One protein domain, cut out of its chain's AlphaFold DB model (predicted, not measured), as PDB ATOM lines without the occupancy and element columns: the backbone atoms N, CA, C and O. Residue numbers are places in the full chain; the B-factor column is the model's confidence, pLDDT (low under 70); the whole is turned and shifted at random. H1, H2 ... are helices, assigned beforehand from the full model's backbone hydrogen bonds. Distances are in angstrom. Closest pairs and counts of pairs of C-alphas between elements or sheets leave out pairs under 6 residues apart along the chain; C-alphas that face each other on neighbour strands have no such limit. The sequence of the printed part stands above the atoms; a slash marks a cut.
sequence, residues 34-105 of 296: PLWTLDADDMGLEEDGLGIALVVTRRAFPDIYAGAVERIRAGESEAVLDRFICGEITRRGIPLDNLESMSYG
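Overview. This is residues 34 to 105 of the 296 residues of an uncharacterized protein of Anaerolineae bacterium (UniProt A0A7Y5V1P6). Three helices, H1, H2 and H3, make a small up-and-down bundle, each running against the one before, with short H4 packed on H1 at residues 49 to 53. Residues 34 to 48, with no named element, loop past H1 on the side away from H3. The printed part has 72 residues, 42 of them in four named helices, with no named strand; its class is all helix, and it is compact, with a radius of gyration of the C-alphas of 11.4 A and spans of 30 by 29 by 20 A.

Along the chain. H1, residues 49 to 60, begins at C-alpha 49 (-30.135, -4.675, -6.745) and is 15.9 A long. H2 is residues 62 to 73, 16.6 A; H3 78 to 90, 17.8 A; H4 100 to 104, ending at C-alpha 104 (-29.069, -2.825, 3.601).

Arrangement. H1, the hub, touches H2 with residues 54 to 58 alone, closest C-alphas Thr 57 and Tyr 65, 5.0 A, a hairpin at 40 degrees, steep. Hairpin H2 and H3 touch at a shallow 15 degrees, closest C-alphas Ala 68 and Leu 81, 6.3 A. H4 touches H1, closest C-alphas Gly 49 and Glu 100, 4.4 A. Every O i to N i+4 pair is within hydrogen-bond range in H1 and H2, 8 of 9 in H3, 0 of 1 in H4, where 2 of 2 i+3 pairs are.

Size, cuts and confidence. The printed part has no cut and no long link; pLDDT is under 70 at residues 37 to 47.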
ATOM      1  N   PRO A  34     -35.440   6.117 -16.868       75.69
ATOM      2  CA  PRO A  34     -35.985   4.759 -16.782       75.69
ATOM      3  C   PRO A  34     -36.824   4.502 -15.518       75.69
ATOM      4  O   PRO A  34     -37.575   3.532 -15.492       75.69
ATOM      5  N   LEU A  35     -36.746   5.376 -14.507       77.00
ATOM      6  CA  LEU A  35     -37.530   5.295 -13.275       77.00
ATOM      7  C   LEU A  35     -38.775   6.203 -13.273       77.00
ATOM      8  O   LEU A  35     -39.376   6.414 -12.223       77.00
ATOM      9  N   TRP A  36     -39.186   6.770 -14.413       73.75
ATOM     10  CA  TRP A  36     -40.295   7.738 -14.464       73.75
ATOM     11  C   TRP A  36     -41.661   7.178 -14.035       73.75
ATOM     12  O   TRP A  36     -42.510   7.946 -13.589       73.75
ATOM     13  N   THR A  37     -41.890   5.870 -14.193       66.44
ATOM     14  CA  THR A  37     -43.125   5.184 -13.763       66.44
ATOM     15  C   THR A  37     -43.051   4.610 -12.358       66.44
ATOM     16  O   THR A  37     -44.047   4.070 -11.888       66.44
ATOM     17  N   LEU A  38     -41.871   4.618 -11.742       63.56
ATOM     18  CA  LEU A  38     -41.620   3.903 -10.500       63.56
ATOM     19  C   LEU A  38     -41.664   4.907  -9.353       63.56
ATOM     20  O   LEU A  38     -40.730   5.689  -9.165       63.56
ATOM     21  N   ASP A  39     -42.764   4.885  -8.604       58.38
ATOM     22  CA  ASP A  39     -42.784   5.467  -7.269       58.38
ATOM     23  C   ASP A  39     -41.953   4.570  -6.344       58.38
ATOM     24  O   ASP A  39     -41.998   3.342  -6.431       58.38
ATOM     25  N   ALA A  40     -41.154   5.189  -5.472       54.25
ATOM     26  CA  ALA A  40     -40.250   4.470  -4.569       54.25
ATOM     27  C   ALA A  40     -40.987   3.485  -3.641       54.25
ATOM     28  O   ALA A  40     -40.379   2.522  -3.186       54.25
ATOM     29  N   ASP A  41     -42.285   3.710  -3.419       56.06
ATOM     30  CA  ASP A  41     -43.157   2.900  -2.563       56.06
ATOM     31  C   ASP A  41     -43.755   1.671  -3.285       56.06
ATOM     32  O   ASP A  41     -44.239   0.752  -2.628       56.06
ATOM     33  N   ASP A  42     -43.727   1.637  -4.625       54.28
ATOM     34  CA  ASP A  42     -44.365   0.593  -5.450       54.28
ATOM     35  C   ASP A  42     -43.400  -0.517  -5.888       54.28
ATOM     36  O   ASP A  42     -43.803  -1.510  -6.506       54.28
ATOM     37  N   MET A  43     -42.111  -0.371  -5.593       56.16
ATOM     38  CA  MET A  43     -41.132  -1.374  -5.965       56.16
ATOM     39  C   MET A  43     -40.990  -2.426  -4.859       56.16
ATOM     40  O   MET A  43     -40.612  -2.123  -3.731       56.16
ATOM     41  N   GLY A  44     -41.236  -3.693  -5.210       52.41
ATOM     42  CA  GLY A  44     -40.777  -4.856  -4.442       52.41
ATOM     43  C   GLY A  44     -39.257  -4.976  -4.541       52.41
ATOM     44  O   GLY A  44     -38.751  -5.901  -5.166       52.41
ATOM     45  N   LEU A  45     -38.557  -3.972  -4.010       54.88
ATOM     46  CA  LEU A  45     -37.132  -3.711  -4.216       54.88
ATOM     47  C   LEU A  45     -36.217  -4.752  -3.607       54.88
ATOM     48  O   LEU A  45     -35.062  -4.816  -4.003       54.88
ATOM     49  N   GLU A  46     -36.716  -5.543  -2.661       55.72
ATOM     50  CA  GLU A  46     -35.893  -6.398  -1.806       55.72
ATOM     51  C   GLU A  46     -35.034  -7.415  -2.587       55.72
ATOM     52  O   GLU A  46     -34.061  -7.911  -2.032       55.72
ATOM     53  N   GLU A  47     -35.325  -7.680  -3.870       58.81
ATOM     54  CA  GLU A  47     -34.554  -8.606  -4.718       58.81
ATOM     55  C   GLU A  47     -33.971  -7.987  -6.014       58.81
ATOM     56  O   GLU A  47     -33.305  -8.695  -6.767       58.81
ATOM     57  N   ASP A  48     -34.181  -6.692  -6.302       77.75
ATOM     58  CA  ASP A  48     -33.644  -6.030  -7.513       77.75
ATOM     59  C   ASP A  48     -32.547  -5.013  -7.159       77.75
ATOM     60  O   ASP A  48     -32.801  -3.814  -6.989       77.75
ATOM     61  N   GLY A  49     -31.303  -5.499  -7.069       82.31
ATOM     62  CA  GLY A  49     -30.135  -4.675  -6.745       82.31
ATOM     63  C   GLY A  49     -29.934  -3.501  -7.710       82.31
ATOM     64  O   GLY A  49     -29.621  -2.391  -7.275       82.31
ATOM     65  N   LEU A  50     -30.182  -3.690  -9.013       87.94
ATOM     66  CA  LEU A  50     -30.069  -2.607  -9.994       87.94
ATOM     67  C   LEU A  50     -31.185  -1.571  -9.824       87.94
ATOM     68  O   LEU A  50     -30.913  -0.369  -9.876       87.94
ATOM     69  N   GLY A  51     -32.422  -2.010  -9.590       86.38
ATOM     70  CA  GLY A  51     -33.552  -1.129  -9.295       86.38
ATOM     71  C   GLY A  51     -33.295  -0.241  -8.074       86.38
ATOM     72  O   GLY A  51     -33.445   0.984  -8.160       86.38
ATOM     73  N   ILE A  52     -32.823  -0.832  -6.970       87.00
ATOM     74  CA  ILE A  52     -32.420  -0.093  -5.760       87.00
ATOM     75  C   ILE A  52     -31.321   0.910  -6.090       87.00
ATOM     76  O   ILE A  52     -31.447   2.097  -5.778       87.00
ATOM     77  N   ALA A  53     -30.254   0.454  -6.745       90.88
ATOM     78  CA  ALA A  53     -29.107   1.291  -7.060       90.88
ATOM     79  C   ALA A  53     -29.491   2.505  -7.911       90.88
ATOM     80  O   ALA A  53     -28.993   3.610  -7.686       90.88
ATOM     81  N   LEU A  54     -30.406   2.339  -8.868       90.81
ATOM     82  CA  LEU A  54     -30.912   3.441  -9.682       90.81
ATOM     83  C   LEU A  54     -31.730   4.440  -8.850       90.81
ATOM     84  O   LEU A  54     -31.571   5.643  -9.043       90.81
ATOM     85  N   VAL A  55     -32.556   3.986  -7.900       88.44
ATOM     86  CA  VAL A  55     -33.292   4.891  -6.993       88.44
ATOM     87  C   VAL A  55     -32.338   5.666  -6.098       88.44
ATOM     88  O   VAL A  55     -32.446   6.892  -6.001       88.44
ATOM     89  N   VAL A  56     -31.390   4.962  -5.479       90.62
ATOM     90  CA  VAL A  56     -30.377   5.557  -4.606       90.62
ATOM     91  C   VAL A  56     -29.563   6.587  -5.376       90.62
ATOM     92  O   VAL A  56     -29.509   7.752  -4.988       90.62
ATOM     93  N   THR A  57     -28.971   6.199  -6.507       93.06
ATOM     94  CA  THR A  57     -28.138   7.113  -7.295       93.06
ATOM     95  C   THR A  57     -28.947   8.288  -7.835       93.06
ATOM     96  O   THR A  57     -28.440   9.403  -7.838       93.06
ATOM     97  N   ARG A  58     -30.219   8.114  -8.215       90.69
ATOM     98  CA  ARG A  58     -31.064   9.235  -8.665       90.69
ATOM     99  C   ARG A  58     -31.209  10.330  -7.605       90.69
ATOM    100  O   ARG A  58     -31.305  11.500  -7.972       90.69
ATOM    101  N   ARG A  59     -31.229   9.963  -6.319       88.06
ATOM    102  CA  ARG A  59     -31.363  10.897  -5.186       88.06
ATOM    103  C   ARG A  59     -30.010  11.394  -4.677       88.06
ATOM    104  O   ARG A  59     -29.786  12.599  -4.628       88.06
ATOM    105  N   ALA A  60     -29.118  10.470  -4.340       91.44
ATOM    106  CA  ALA A  60     -27.864  10.741  -3.643       91.44
ATOM    107  C   ALA A  60     -26.693  11.065  -4.580       91.44
ATOM    108  O   ALA A  60     -25.795  11.830  -4.230       91.44
ATOM    109  N   PHE A  61     -26.702  10.507  -5.795       94.62
ATOM    110  CA  PHE A  61     -25.597  10.617  -6.751       94.62
ATOM    111  C   PHE A  61     -26.086  10.888  -8.187       94.62
ATOM    112  O   PHE A  61     -25.889  10.047  -9.074       94.62
ATOM    113  N   PRO A  62     -26.739  12.039  -8.460       93.12
ATOM    114  CA  PRO A  62     -27.465  12.249  -9.717       93.12
ATOM    115  C   PRO A  62     -26.606  12.122 -10.983       93.12
ATOM    116  O   PRO A  62     -27.104  11.783 -12.056       93.12
ATOM    117  N   ASP A  63     -25.306  12.381 -10.878       95.62
ATOM    118  CA  ASP A  63     -24.356  12.223 -11.973       95.62
ATOM    119  C   ASP A  63     -23.961  10.754 -12.219       95.62
ATOM    120  O   ASP A  63     -23.848  10.346 -13.377       95.62
ATOM    121  N   ILE A  64     -23.853   9.933 -11.164       96.56
ATOM    122  CA  ILE A  64     -23.714   8.470 -11.297       96.56
ATOM    123  C   ILE A  64     -24.981   7.902 -11.940       96.56
ATOM    124  O   ILE A  64     -24.887   7.107 -12.874       96.56
ATOM    125  N   TYR A  65     -26.159   8.370 -11.513       94.94
ATOM    126  CA  TYR A  65     -27.431   7.984 -12.125       94.94
ATOM    127  C   TYR A  65     -27.461   8.293 -13.622       94.94
ATOM    128  O   TYR A  65     -27.726   7.406 -14.433       94.94
ATOM    129  N   ALA A  66     -27.122   9.525 -14.015       92.81
ATOM    130  CA  ALA A  66     -27.057   9.909 -15.422       92.81
ATOM    131  C   ALA A  66     -26.108   8.996 -16.222       92.81
ATOM    132  O   ALA A  66     -26.468   8.518 -17.300       92.81
ATOM    133  N   GLY A  67     -24.933   8.682 -15.667       95.19
ATOM    134  CA  GLY A  67     -23.983   7.753 -16.280       95.19
ATOM    135  C   GLY A  67     -24.506   6.315 -16.394       95.19
ATOM    136  O   GLY A  67     -24.212   5.632 -17.382       95.19
ATOM    137  N   ALA A  68     -25.295   5.846 -15.425       94.75
ATOM    138  CA  ALA A  68     -25.934   4.533 -15.470       94.75
ATOM    139  C   ALA A  68     -27.022   4.489 -16.555       94.75
ATOM    140  O   ALA A  68     -27.057   3.559 -17.362       94.75
ATOM    141  N   VAL A  69     -27.841   5.539 -16.661       92.50
ATOM    142  CA  VAL A  69     -28.874   5.676 -17.701       92.50
ATOM    143  C   VAL A  69     -28.273   5.652 -19.109       92.50
ATOM    144  O   VAL A  69     -28.804   4.980 -19.995       92.50
ATOM    145  N   GLU A  70     -27.156   6.344 -19.341       92.69
ATOM    146  CA  GLU A  70     -26.468   6.314 -20.639       92.69
ATOM    147  C   GLU A  70     -26.014   4.900 -21.026       92.69
ATOM    148  O   GLU A  70     -26.193   4.482 -22.171       92.69
ATOM    149  N   ARG A  71     -25.492   4.135 -20.060       94.31
ATOM    150  CA  ARG A  71     -25.061   2.742 -20.256       94.31
ATOM    151  C   ARG A  71     -26.237   1.804 -20.517       94.31
ATOM    152  O   ARG A  71     -26.161   0.986 -21.431       94.31
ATOM    153  N   ILE A  72     -27.349   1.978 -19.800       91.38
ATOM    154  CA  ILE A  72     -28.596   1.243 -20.062       91.38
ATOM    155  C   ILE A  72     -29.050   1.476 -21.509       91.38
ATOM    156  O   ILE A  72     -29.360   0.528 -22.227       91.38
ATOM    157  N   ARG A  73     -29.026   2.727 -21.989       87.88
ATOM    158  CA  ARG A  73     -29.402   3.047 -23.380       87.88
ATOM    159  C   ARG A  73     -28.425   2.505 -24.418       87.88
ATOM    160  O   ARG A  73     -28.840   2.227 -25.541       87.88
ATOM    161  N   ALA A  74     -27.152   2.360 -24.060       92.56
ATOM    162  CA  ALA A  74     -26.154   1.705 -24.897       92.56
ATOM    163  C   ALA A  74     -26.321   0.171 -24.945       92.56
ATOM    164  O   ALA A  74     -25.666  -0.479 -25.758       92.56
ATOM    165  N   GLY A  75     -27.217  -0.403 -24.131       92.19
ATOM    166  CA  GLY A  75     -27.447  -1.845 -24.057       92.19
ATOM    167  C   GLY A  75     -26.358  -2.589 -23.285       92.19
ATOM    168  O   GLY A  75     -26.124  -3.768 -23.552       92.19
ATOM    169  N   GLU A  76     -25.671  -1.904 -22.369       96.00
ATOM    170  CA  GLU A  76     -24.662  -2.516 -21.505       96.00
ATOM    171  C   GLU A  76     -25.288  -3.558 -20.569       96.00
ATOM    172  O   GLU A  76     -26.439  -3.443 -20.147       96.00
ATOM    173  N   SER A  77     -24.512  -4.588 -20.228       94.25
ATOM    174  CA  SER A  77     -24.961  -5.634 -19.302       94.25
ATOM    175  C   SER A  77     -25.067  -5.125 -17.862       94.25
ATOM    176  O   SER A  77     -24.303  -4.250 -17.457       94.25
ATOM    177  N   GLU A  78     -25.895  -5.776 -17.048       90.44
ATOM    178  CA  GLU A  78     -26.022  -5.506 -15.610       90.44
ATOM    179  C   GLU A  78     -24.680  -5.556 -14.862       90.44
ATOM    180  O   GLU A  78     -24.355  -4.634 -14.129       90.44
ATOM    181  N   ALA A  79     -23.812  -6.526 -15.166       93.25
ATOM    182  CA  ALA A  79     -22.471  -6.607 -14.573       93.25
ATOM    183  C   ALA A  79     -21.552  -5.411 -14.915       93.25
ATOM    184  O   ALA A  79     -20.553  -5.169 -14.240       93.25
ATOM    185  N   VAL A  80     -21.823  -4.686 -16.007       95.94
ATOM    186  CA  VAL A  80     -21.114  -3.436 -16.337       95.94
ATOM    187  C   VAL A  80     -21.689  -2.270 -15.535       95.94
ATOM    188  O   VAL A  80     -20.921  -1.405 -15.117       95.94
ATOM    189  N   LEU A  81     -23.005  -2.257 -15.306       94.88
ATOM    190  CA  LEU A  81     -23.684  -1.254 -14.484       94.88
ATOM    191  C   LEU A  81     -23.291  -1.376 -13.011       94.88
ATOM    192  O   LEU A  81     -22.910  -0.369 -12.427       94.88
ATOM    193  N   ASP A  82     -23.292  -2.592 -12.466       95.12
ATOM    194  CA  ASP A  82     -22.832  -2.923 -11.113       95.12
ATOM    195  C   ASP A  82     -21.420  -2.377 -10.861       95.12
ATOM    196  O   ASP A  82     -21.239  -1.435 -10.089       95.12
ATOM    197  N   ARG A  83     -20.431  -2.812 -11.654       96.56
ATOM    198  CA  ARG A  83     -19.054  -2.293 -11.561       96.56
ATOM    199  C   ARG A  83     -18.944  -0.779 -11.726       96.56
ATOM    200  O   ARG A  83     -18.052  -0.168 -11.140       96.56
ATOM    201  N   PHE A  84     -19.772  -0.175 -12.579       97.69
ATOM    202  CA  PHE A  84     -19.751   1.269 -12.782       97.69
ATOM    203  C   PHE A  84     -20.261   2.005 -11.541       97.69
ATOM    204  O   PHE A  84     -19.544   2.853 -11.020       97.69
ATOM    205  N   ILE A  85     -21.456   1.668 -11.059       96.88
ATOM    206  CA  ILE A  85     -22.084   2.335  -9.914       96.88
ATOM    207  C   ILE A  85     -21.240   2.120  -8.655       96.88
ATOM    208  O   ILE A  85     -20.828   3.101  -8.036       96.88
ATOM    209  N   CYS A  86     -20.899   0.867  -8.334       96.81
ATOM    210  CA  CYS A  86     -20.037   0.528  -7.200       96.81
ATOM    211  C   CYS A  86     -18.686   1.240  -7.283       96.81
ATOM    212  O   CYS A  86     -18.224   1.826  -6.305       96.81
ATOM    213  N   GLY A  87     -18.075   1.267  -8.471       97.50
ATOM    214  CA  GLY A  87     -16.794   1.927  -8.691       97.50
ATOM    215  C   GLY A  87     -16.842   3.447  -8.516       97.50
ATOM    216  O   GLY A  87     -15.915   4.017  -7.943       97.50
ATOM    217  N   GLU A  88     -17.889   4.123  -8.995       97.94
ATOM    218  CA  GLU A  88     -18.033   5.574  -8.813       97.94
ATOM    219  C   GLU A  88     -18.366   5.947  -7.360       97.94
ATOM    220  O   GLU A  88     -17.823   6.933  -6.862       97.94
ATOM    221  N   ILE A  89     -19.205   5.167  -6.665       96.81
ATOM    222  CA  ILE A  89     -19.516   5.383  -5.239       96.81
ATOM    223  C   ILE A  89     -18.270   5.134  -4.377       96.81
ATOM    224  O   ILE A  89     -17.914   5.981  -3.558       96.81
ATOM    225  N   THR A  90     -17.525   4.058  -4.646       96.38
ATOM    226  CA  THR A  90     -16.253   3.755  -3.962       96.38
ATOM    227  C   THR A  90     -15.240   4.881  -4.109       96.38
ATOM    228  O   THR A  90     -14.578   5.254  -3.142       96.38
ATOM    229  N   ARG A  91     -15.150   5.519  -5.283       96.38
ATOM    230  CA  ARG A  91     -14.274   6.691  -5.473       96.38
ATOM    231  C   ARG A  91     -14.677   7.913  -4.651       96.38
ATOM    232  O   ARG A  91     -13.848   8.805  -4.493       96.38
ATOM    233  N   ARG A  92     -15.915   7.975  -4.154       94.94
ATOM    234  CA  ARG A  92     -16.375   9.026  -3.234       94.94
ATOM    235  C   ARG A  92     -16.118   8.700  -1.767       94.94
ATOM    236  O   ARG A  92     -16.379   9.561  -0.941       94.94
ATOM    237  N   GLY A  93     -15.595   7.515  -1.459       94.50
ATOM    238  CA  GLY A  93     -15.201   7.129  -0.104       94.50
ATOM    239  C   GLY A  93     -16.094   6.086   0.566       94.50
ATOM    240  O   GLY A  93     -15.795   5.714   1.691       94.50
ATOM    241  N   ILE A  94     -17.142   5.584  -0.099       96.19
ATOM    242  CA  ILE A  94     -17.998   4.512   0.443       96.19
ATOM    243  C   ILE A  94     -17.644   3.191  -0.253       96.19
ATOM    244  O   ILE A  94     -17.984   3.046  -1.430       96.19
ATOM    245  N   PRO A  95     -16.975   2.235   0.418       92.81
ATOM    246  CA  PRO A  95     -16.610   0.963  -0.192       92.81
ATOM    247  C   PRO A  95     -17.877   0.167  -0.503       92.81
ATOM    248  O   PRO A  95     -18.673  -0.124   0.382       92.81
ATOM    249  N   LEU A  96     -18.094  -0.154  -1.777       92.94
ATOM    250  CA  LEU A  96     -19.273  -0.896  -2.208       92.94
ATOM    251  C   LEU A  96     -18.862  -1.992  -3.189       92.94
ATOM    252  O   LEU A  96     -18.353  -1.695  -4.270       92.94
ATOM    253  N   ASP A  97     -19.116  -3.246  -2.821       88.06
ATOM    254  CA  ASP A  97     -18.679  -4.413  -3.597       88.06
ATOM    255  C   ASP A  97     -19.681  -4.843  -4.671       88.06
ATOM    256  O   ASP A  97     -19.283  -5.335  -5.727       88.06
ATOM    257  N   ASN A  98     -20.977  -4.687  -4.395       89.94
ATOM    258  CA  ASN A  98     -22.063  -5.083  -5.286       89.94
ATOM    259  C   ASN A  98     -23.328  -4.246  -5.023       89.94
ATOM    260  O   ASN A  98     -23.474  -3.637  -3.959       89.94
ATOM    261  N   LEU A  99     -24.252  -4.225  -5.987       91.00
ATOM    262  CA  LEU A  99     -25.515  -3.485  -5.850       91.00
ATOM    263  C   LEU A  99     -26.486  -4.073  -4.815       91.00
ATOM    264  O   LEU A  99     -27.269  -3.316  -4.244       91.00
ATOM    265  N   GLU A 100     -26.453  -5.382  -4.549       85.38
ATOM    266  CA  GLU A 100     -27.360  -6.023  -3.577       85.38
ATOM    267  C   GLU A 100     -27.153  -5.448  -2.169       85.38
ATOM    268  O   GLU A 100     -28.120  -5.192  -1.447       85.38
ATOM    269  N   SER A 101     -25.902  -5.135  -1.816       85.81
ATOM    270  CA  SER A 101     -25.538  -4.509  -0.544       85.81
ATOM    271  C   SER A 101     -26.230  -3.163  -0.305       85.81
ATOM    272  O   SER A 101     -26.470  -2.805   0.844       85.81
ATOM    273  N   MET A 102     -26.617  -2.434  -1.360       89.69
ATOM    274  CA  MET A 102     -27.275  -1.127  -1.222       89.69
ATOM    275  C   MET A 102     -28.656  -1.219  -0.560       89.69
ATOM    276  O   MET A 102     -29.119  -0.226   0.007       89.69
ATOM    277  N   SER A 103     -29.299  -2.391  -0.602       86.94
ATOM    278  CA  SER A 103     -30.583  -2.649   0.065       86.94
ATOM    279  C   SER A 103     -30.498  -2.564   1.593       86.94
ATOM    280  O   SER A 103     -31.487  -2.233   2.245       86.94
ATOM    281  N   TYR A 104     -29.311  -2.799   2.158       87.69
ATOM    282  CA  TYR A 104     -29.069  -2.825   3.601       87.69
ATOM    283  C   TYR A 104     -28.618  -1.472   4.167       87.69
ATOM    284  O   TYR A 104     -28.297  -1.391   5.347       87.69
ATOM    285  N   GLY A 105     -28.609  -0.411   3.355       91.44
ATOM    286  CA  GLY A 105     -28.095   0.911   3.726       91.44
ATOM    287  C   GLY A 105     -26.639   1.126   3.307       91.44
ATOM    288  O   GLY A 105     -26.104   0.383   2.480       91.44
TER     289      GLY A 105